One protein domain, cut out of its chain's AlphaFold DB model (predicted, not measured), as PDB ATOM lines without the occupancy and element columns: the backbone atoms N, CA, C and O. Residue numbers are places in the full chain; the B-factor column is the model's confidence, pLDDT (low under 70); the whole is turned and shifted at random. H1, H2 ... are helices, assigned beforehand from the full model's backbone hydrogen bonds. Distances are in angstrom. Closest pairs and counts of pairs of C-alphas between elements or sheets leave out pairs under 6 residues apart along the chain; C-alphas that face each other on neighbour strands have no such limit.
ATOM      1  N   LYS A   2     212.304 175.487 180.374       78.06
ATOM      2  CA  LYS A   2     211.054 174.737 180.179       78.06
ATOM      3  C   LYS A   2     211.153 173.977 178.854       78.06
ATOM      4  O   LYS A   2     211.238 174.612 177.806       78.06
ATOM      5  N   ARG A   3     211.189 172.645 178.911       80.50
ATOM      6  CA  ARG A   3     211.254 171.798 177.714       80.50
ATOM      7  C   ARG A   3     209.861 171.690 177.065       80.50
ATOM      8  O   ARG A   3     208.857 171.773 177.781       80.50
ATOM      9  N   PRO A   4     209.768 171.595 175.725       84.81
ATOM     10  CA  PRO A   4     208.499 171.344 175.049       84.81
ATOM     11  C   PRO A   4     207.978 169.949 175.409       84.81
ATOM     12  O   PRO A   4     208.756 169.086 175.794       84.81
ATOM     13  N   ALA A   5     206.676 169.709 175.252       86.19
ATOM     14  CA  ALA A   5     206.127 168.367 175.436       86.19
ATOM     15  C   ALA A   5     206.819 167.361 174.495       86.19
ATOM     16  O   ALA A   5     207.012 167.654 173.312       86.19
ATOM     17  N   PHE A   6     207.165 166.176 175.004       87.88
ATOM     18  CA  PHE A   6     207.637 165.081 174.159       87.88
ATOM     19  C   PHE A   6     206.444 164.430 173.449       87.88
ATOM     20  O   PHE A   6     205.408 164.163 174.058       87.88
ATOM     21  N   GLN A   7     206.562 164.207 172.140       90.25
ATOM     22  CA  GLN A   7     205.496 163.562 171.376       90.25
ATOM     23  C   GLN A   7     205.497 162.056 171.644       90.25
ATOM     24  O   GLN A   7     206.512 161.388 171.463       90.25
ATOM     25  N   PHE A   8     204.345 161.526 172.049       91.69
ATOM     26  CA  PHE A   8     204.122 160.101 172.261       91.69
ATOM     27  C   PHE A   8     202.810 159.690 171.598       91.69
ATOM     28  O   PHE A   8     201.792 160.360 171.769       91.69
ATOM     29  N   TYR A   9     202.829 158.583 170.856       94.44
ATOM     30  CA  TYR A   9     201.683 158.079 170.100       94.44
ATOM     31  C   TYR A   9     201.234 156.726 170.676       94.44
ATOM     32  O   TYR A   9     201.746 155.680 170.270       94.44
ATOM     33  N   PRO A  10     200.261 156.697 171.615       94.44
ATOM     34  CA  PRO A  10     199.856 155.460 172.289       94.44
ATOM     35  C   PRO A  10     199.341 154.371 171.341       94.44
ATOM     36  O   PRO A  10     199.490 153.180 171.616       94.44
ATOM     37  N   ALA A  11     198.714 154.770 170.230       95.69
ATOM     38  CA  ALA A  11     198.208 153.838 169.231       95.69
ATOM     39  C   ALA A  11     199.349 153.099 168.519       95.69
ATOM     40  O   ALA A  11     199.274 151.879 168.387       95.69
ATOM     41  N   ASP A  12     200.400 153.815 168.119       95.69
ATOM     42  CA  ASP A  12     201.554 153.237 167.423       95.69
ATOM     43  C   ASP A  12     202.359 152.353 168.377       95.69
ATOM     44  O   ASP A  12     202.658 151.206 168.054       95.69
ATOM     45  N   TRP A  13     202.560 152.820 169.616       93.94
ATOM     46  CA  TRP A  13     203.178 152.036 170.688       93.94
ATOM     47  C   TRP A  13     202.488 150.681 170.905       93.94
ATOM     48  O   TRP A  13     203.150 149.656 171.053       93.94
ATOM     49  N   ARG A  14     201.145 150.650 170.925       94.75
ATOM     50  CA  ARG A  14     200.385 149.403 171.122       94.75
ATOM     51  C   ARG A  14     200.311 148.512 169.883       94.75
ATOM     52  O   ARG A  14     200.058 147.322 170.046       94.75
ATOM     53  N   LYS A  15     200.470 149.061 168.676       96.38
ATOM     54  CA  LYS A  15     200.345 148.315 167.412       96.38
ATOM     55  C   LYS A  15     201.658 147.691 166.936       96.38
ATOM     56  O   LYS A  15     201.606 146.767 166.131       96.38
ATOM     57  N   ASP A  16     202.804 148.165 167.416       95.12
ATOM     58  CA  ASP A  16     204.111 147.612 167.055       95.12
ATOM     59  C   ASP A  16     204.314 146.210 167.660       95.12
ATOM     60  O   ASP A  16     204.550 146.055 168.859       95.12
ATOM     61  N   SER A  17     204.223 145.168 166.831       94.62
ATOM     62  CA  SER A  17     204.339 143.774 167.272       94.62
ATOM     63  C   SER A  17     205.724 143.420 167.817       94.62
ATOM     64  O   SER A  17     205.811 142.608 168.739       94.62
ATOM     65  N   ALA A  18     206.793 144.039 167.308       94.38
ATOM     66  CA  ALA A  18     208.144 143.817 167.808       94.38
ATOM     67  C   ALA A  18     208.277 144.383 169.226       94.38
ATOM     68  O   ALA A  18     208.721 143.678 170.132       94.38
ATOM     69  N   LEU A  19     207.782 145.599 169.462       91.81
ATOM     70  CA  LEU A  19     207.753 146.196 170.794       91.81
ATOM     71  C   LEU A  19     206.846 145.417 171.756       91.81
ATOM     72  O   LEU A  19     207.220 145.198 172.907       91.81
ATOM     73  N   GLN A  20     205.667 144.976 171.304       95.25
ATOM     74  CA  GLN A  20     204.744 144.194 172.137       95.25
ATOM     75  C   GLN A  20     205.258 142.779 172.448       95.25
ATOM     76  O   GLN A  20     204.803 142.188 173.425       95.25
ATOM     77  N   SER A  21     206.210 142.255 171.670       95.75
ATOM     78  CA  SER A  21     206.879 140.982 171.970       95.75
ATOM     79  C   SER A  21     207.864 141.078 173.145       95.75
ATOM     80  O   SER A  21     208.179 140.067 173.774       95.75
ATOM     81  N   CYS A  22     208.315 142.289 173.490       95.12
ATOM     82  CA  CYS A  22     209.168 142.527 174.648       95.12
ATOM     83  C   CYS A  22     208.402 142.353 175.970       95.12
ATOM     84  O   CYS A  22     207.197 142.609 176.079       95.12
ATOM     85  N   SER A  23     209.133 141.995 177.031       97.25
ATOM     86  CA  SER A  23     208.560 141.896 178.376       97.25
ATOM     87  C   SER A  23     207.966 143.234 178.842       97.25
ATOM     88  O   SER A  23     208.351 144.313 178.384       97.25
ATOM     89  N   VAL A  24     207.021 143.184 179.787       95.06
ATOM     90  CA  VAL A  24     206.457 144.405 180.396       95.06
ATOM     91  C   VAL A  24     207.557 145.244 181.052       95.06
ATOM     92  O   VAL A  24     207.564 146.460 180.890       95.06
ATOM     93  N   ALA A  25     208.521 144.597 181.714       95.25
ATOM     94  CA  ALA A  25     209.664 145.272 182.321       95.25
ATOM     95  C   ALA A  25     210.531 145.996 181.278       95.25
ATOM     96  O   ALA A  25     210.869 147.156 181.479       95.25
ATOM     97  N   ALA A  26     210.837 145.357 180.142       92.94
ATOM     98  CA  ALA A  26     211.624 145.979 179.076       92.94
ATOM     99  C   ALA A  26     210.898 147.183 178.455       92.94
ATOM    100  O   ALA A  26     211.505 148.225 178.222       92.94
ATOM    101  N   ARG A  27     209.583 147.067 178.239       94.88
ATOM    102  CA  ARG A  27     208.753 148.175 177.747       94.88
ATOM    103  C   ARG A  27     208.684 149.337 178.739       94.88
ATOM    104  O   ARG A  27     208.772 150.484 178.317       94.88
ATOM    105  N   GLY A  28     208.549 149.043 180.034       94.75
ATOM    106  CA  GLY A  28     208.579 150.051 181.097       94.75
ATOM    107  C   GLY A  28     209.934 150.753 181.186       94.75
ATOM    108  O   GLY A  28     209.987 151.978 181.167       94.75
ATOM    109  N   LEU A  29     211.026 149.984 181.174       94.31
ATOM    110  CA  LEU A  29     212.389 150.519 181.169       94.31
ATOM    111  C   LEU A  29     212.634 151.438 179.970       94.31
ATOM    112  O   LEU A  29     213.223 152.500 180.124       94.31
ATOM    113  N   TRP A  30     212.154 151.058 178.785       91.62
ATOM    114  CA  TRP A  30     212.301 151.883 177.591       91.62
ATOM    115  C   TRP A  30     211.591 153.237 177.720       91.62
ATOM    116  O   TRP A  30     212.170 154.261 177.362       91.62
ATOM    117  N   ILE A  31     210.370 153.267 178.272       94.25
ATOM    118  CA  ILE A  31     209.671 154.530 178.561       94.25
ATOM    119  C   ILE A  31     210.460 155.376 179.559       94.25
ATOM    120  O   ILE A  31     210.657 156.562 179.307       94.25
ATOM    121  N   GLU A  32     210.963 154.780 180.640       94.25
ATOM    122  CA  GLU A  32     211.767 155.517 181.622       94.25
ATOM    123  C   GLU A  32     213.040 156.102 181.008       94.25
ATOM    124  O   GLU A  32     213.362 157.267 181.230       94.25
ATOM    125  N   MET A  33     213.734 155.347 180.151       91.81
ATOM    126  CA  MET A  33     214.899 155.855 179.424       91.81
ATOM    127  C   MET A  33     214.545 157.050 178.531       91.81
ATOM    128  O   MET A  33     215.302 158.019 178.489       91.81
ATOM    129  N   LEU A  34     213.406 157.013 177.829       91.94
ATOM    130  CA  LEU A  34     212.933 158.137 177.011       91.94
ATOM    131  C   LEU A  34     212.621 159.375 177.863       91.94
ATOM    132  O   LEU A  34     212.988 160.482 177.470       91.94
ATOM    133  N   CYS A  35     211.997 159.192 179.031       91.88
ATOM    134  CA  CYS A  35     211.738 160.273 179.984       91.88
ATOM    135  C   CYS A  35     213.043 160.891 180.500       91.88
ATOM    136  O   CYS A  35     213.214 162.106 180.432       91.88
ATOM    137  N   ILE A  36     214.002 160.061 180.925       90.44
ATOM    138  CA  ILE A  36     215.316 160.516 181.398       90.44
ATOM    139  C   ILE A  36     216.030 161.312 180.300       90.44
ATOM    140  O   ILE A  36     216.436 162.450 180.521       90.44
ATOM    141  N   MET A  37     216.115 160.765 179.084       89.69
ATOM    142  CA  MET A  37     216.734 161.443 177.940       89.69
ATOM    143  C   MET A  37     216.056 162.773 177.595       89.69
ATOM    144  O   MET A  37     216.727 163.702 177.141       89.69
ATOM    145  N   HIS A  38     214.741 162.887 177.797       90.44
ATOM    146  CA  HIS A  38     214.016 164.137 177.586       90.44
ATOM    147  C   HIS A  38     214.438 165.216 178.590       90.44
ATOM    148  O   HIS A  38     214.477 166.393 178.238       90.44
ATOM    149  N   GLU A  39     214.791 164.837 179.817       86.75
ATOM    150  CA  GLU A  39     215.223 165.765 180.863       86.75
ATOM    151  C   GLU A  39     216.725 166.089 180.810       86.75
ATOM    152  O   GLU A  39     217.125 167.194 181.199       86.75
ATOM    153  N   CYS A  40     217.540 165.178 180.272       84.00
ATOM    154  CA  CYS A  40     218.996 165.287 180.209       84.00
ATOM    155  C   CYS A  40     219.516 166.511 179.443       84.00
ATOM    156  O   CYS A  40     218.913 166.997 178.483       84.00
ATOM    157  N   GLU A  41     220.692 166.977 179.868       79.06
ATOM    158  CA  GLU A  41     221.539 167.900 179.118       79.06
ATOM    159  C   GLU A  41     222.871 167.192 178.823       79.06
ATOM    160  O   GLU A  41     223.599 166.888 179.774       79.06
ATOM    161  N   PRO A  42     223.196 166.887 177.553       84.00
ATOM    162  CA  PRO A  42     222.487 167.266 176.320       84.00
ATOM    163  C   PRO A  42     221.132 166.559 176.099       84.00
ATOM    164  O   PRO A  42     220.929 165.422 176.521       84.00
ATOM    165  N   TYR A  43     220.196 167.230 175.414       85.44
ATOM    166  CA  TYR A  43     218.842 166.707 175.165       85.44
ATOM    167  C   TYR A  43     218.845 165.415 174.344       85.44
ATOM    168  O   TYR A  43     219.456 165.354 173.279       85.44
ATOM    169  N   GLY A  44     218.103 164.398 174.778       85.25
ATOM    170  CA  GLY A  44     217.987 163.132 174.050       85.25
ATOM    171  C   GLY A  44     219.183 162.193 174.234       85.25
ATOM    172  O   GLY A  44     219.348 161.277 173.434       85.25
ATOM    173  N   HIS A  45     220.042 162.442 175.229       82.44
ATOM    174  CA  HIS A  45     221.272 161.682 175.462       82.44
ATOM    175  C   HIS A  45     221.167 160.865 176.751       82.44
ATOM    176  O   HIS A  45     220.653 161.356 177.754       82.44
ATOM    177  N   LEU A  46     221.691 159.635 176.738       81.50
ATOM    178  CA  LEU A  46     221.783 158.779 177.920       81.50
ATOM    179  C   LEU A  46     223.207 158.238 178.051       81.50
ATOM    180  O   LEU A  46     223.614 157.354 177.303       81.50
ATOM    181  N   ALA A  47     223.957 158.761 179.017       75.25
ATOM    182  CA  ALA A  47     225.291 158.279 179.356       75.25
ATOM    183  C   ALA A  47     225.220 157.344 180.568       75.25
ATOM    184  O   ALA A  47     224.548 157.649 181.554       75.25
ATOM    185  N   ILE A  48     225.944 156.229 180.522       70.56
ATOM    186  CA  ILE A  48     226.139 155.346 181.675       70.56
ATOM    187  C   ILE A  48     227.556 155.608 182.189       70.56
ATOM    188  O   ILE A  48     228.502 155.601 181.409       70.56
ATOM    189  N   ASN A  49     227.705 155.878 183.487       71.44
ATOM    190  CA  ASN A  49     228.993 156.155 184.147       71.44
ATOM    191  C   ASN A  49     229.759 157.400 183.653       71.44
ATOM    192  O   ASN A  49     230.953 157.520 183.897       71.44
ATOM    193  N   GLY A  50     229.086 158.351 182.998       60.84
ATOM    194  CA  GLY A  50     229.720 159.585 182.513       60.84
ATOM    195  C   GLY A  50     230.450 159.445 181.173       60.84
ATOM    196  O   GLY A  50     230.869 160.457 180.610       60.84
ATOM    197  N   ASP A  51     230.517 158.233 180.615       56.91
ATOM    198  CA  ASP A  51     230.944 158.029 179.238       56.91
ATOM    199  C   ASP A  51     229.821 158.504 178.318       56.91
ATOM    200  O   ASP A  51     228.729 157.929 178.273       56.91
ATOM    201  N   LYS A  52     230.072 159.614 177.619       53.12
ATOM    202  CA  LYS A  52     229.154 160.174 176.625       53.12
ATOM    203  C   LYS A  52     228.775 159.052 175.655       53.12
ATOM    204  O   LYS A  52     229.630 158.568 174.912       53.12
ATOM    205  N   SER A  53     227.504 158.644 175.643       47.75
ATOM    206  CA  SER A  53     226.995 157.829 174.543       47.75
ATOM    207  C   SER A  53     227.284 158.579 173.242       47.75
ATOM    208  O   SER A  53     227.071 159.795 173.210       47.75
ATOM    209  N   PRO A  54     227.746 157.920 172.168       51.75
ATOM    210  CA  PRO A  54     227.869 158.566 170.872       51.75
ATOM    211  C   PRO A  54     226.456 158.753 170.308       51.75
ATOM    212  O   PRO A  54     225.982 157.980 169.481       51.75
ATOM    213  N   SER A  55     225.731 159.737 170.820       46.47
ATOM    214  CA  SER A  55     224.374 160.050 170.400       46.47
ATOM    215  C   SER A  55     224.404 161.146 169.342       46.47
ATOM    216  O   SER A  55     224.729 162.293 169.613       46.47
ATOM    217  N   THR A  56     223.966 160.727 168.155       42.84
ATOM    218  CA  THR A  56     223.216 161.500 167.156       42.84
ATOM    219  C   THR A  56     224.012 162.475 166.263       42.84
ATOM    220  O   THR A  56     224.791 163.288 166.745       42.84
ATOM    221  N   PRO A  57     223.803 162.432 164.928       45.22
ATOM    222  CA  PRO A  57     224.422 163.338 163.960       45.22
ATOM    223  C   PRO A  57     223.826 164.752 164.055       45.22
ATOM    224  O   PRO A  57     222.966 165.149 163.274       45.22
TER     225      PRO A  57
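Overview. This is residues 2 to 57 of the 168 residues of an uncharacterized protein of Linnemannia elongata AG-77 (UniProt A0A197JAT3). This is an open, U-shaped frame: the long helix H3 makes one arm, the extended residues 2 to 9 make the other, and the short helices H1 and H2 form the base between them. Beyond the far end of H3, residues 40 to 57 make a looping tail with no named element. The printed part has 56 residues with three named helices, in the order H1, H2, H3, and no named strand; its class is all helix, though 27 of the 56 residues, under half, are in named elements. The whole is loose, with a radius of gyration of the C-alphas of 13.2 A and spans of 32 by 26 by 21 A.

Along the chain. Find C-alpha 24 at (206.457, 144.405, 180.396); from there H3, residues 24 to 39, runs 23.1 A to C-alpha 39 at (215.223, 165.765, 180.863). Before it look for H2, residues 17 to 21, 6.0 A long. H1, residues 10 to 15, is 8.7 A long and begins at C-alpha 10, (199.856, 155.460, 172.289).

Arrangement. Start from H3, which touches no helix. H2 is close to it but not clearly touching; their closest C-alphas, those of Leu 19 and Arg 27, are 7.3 A apart. H1 and H2 are also close but not clearly touching, with the closest C-alphas, those of Arg 14 and Gln 20, 6.9 A apart. H1 and H3 are apart. In H1, H2 and H3 every O i to N i+4 pair is within hydrogen-bond range.

Size, cuts and confidence. Look at Lys 2 and Ser 21 for the two C-alphas farthest apart, 35.0 A. The printed part has no cut, and the links H1 to H2 and H2 to H3 are tight. Residues 7 to 12, of which 10 to 12 belong to H1, stand free. The mean pLDDT of the printed part is 84.1; residues 50 to 57 are under 70.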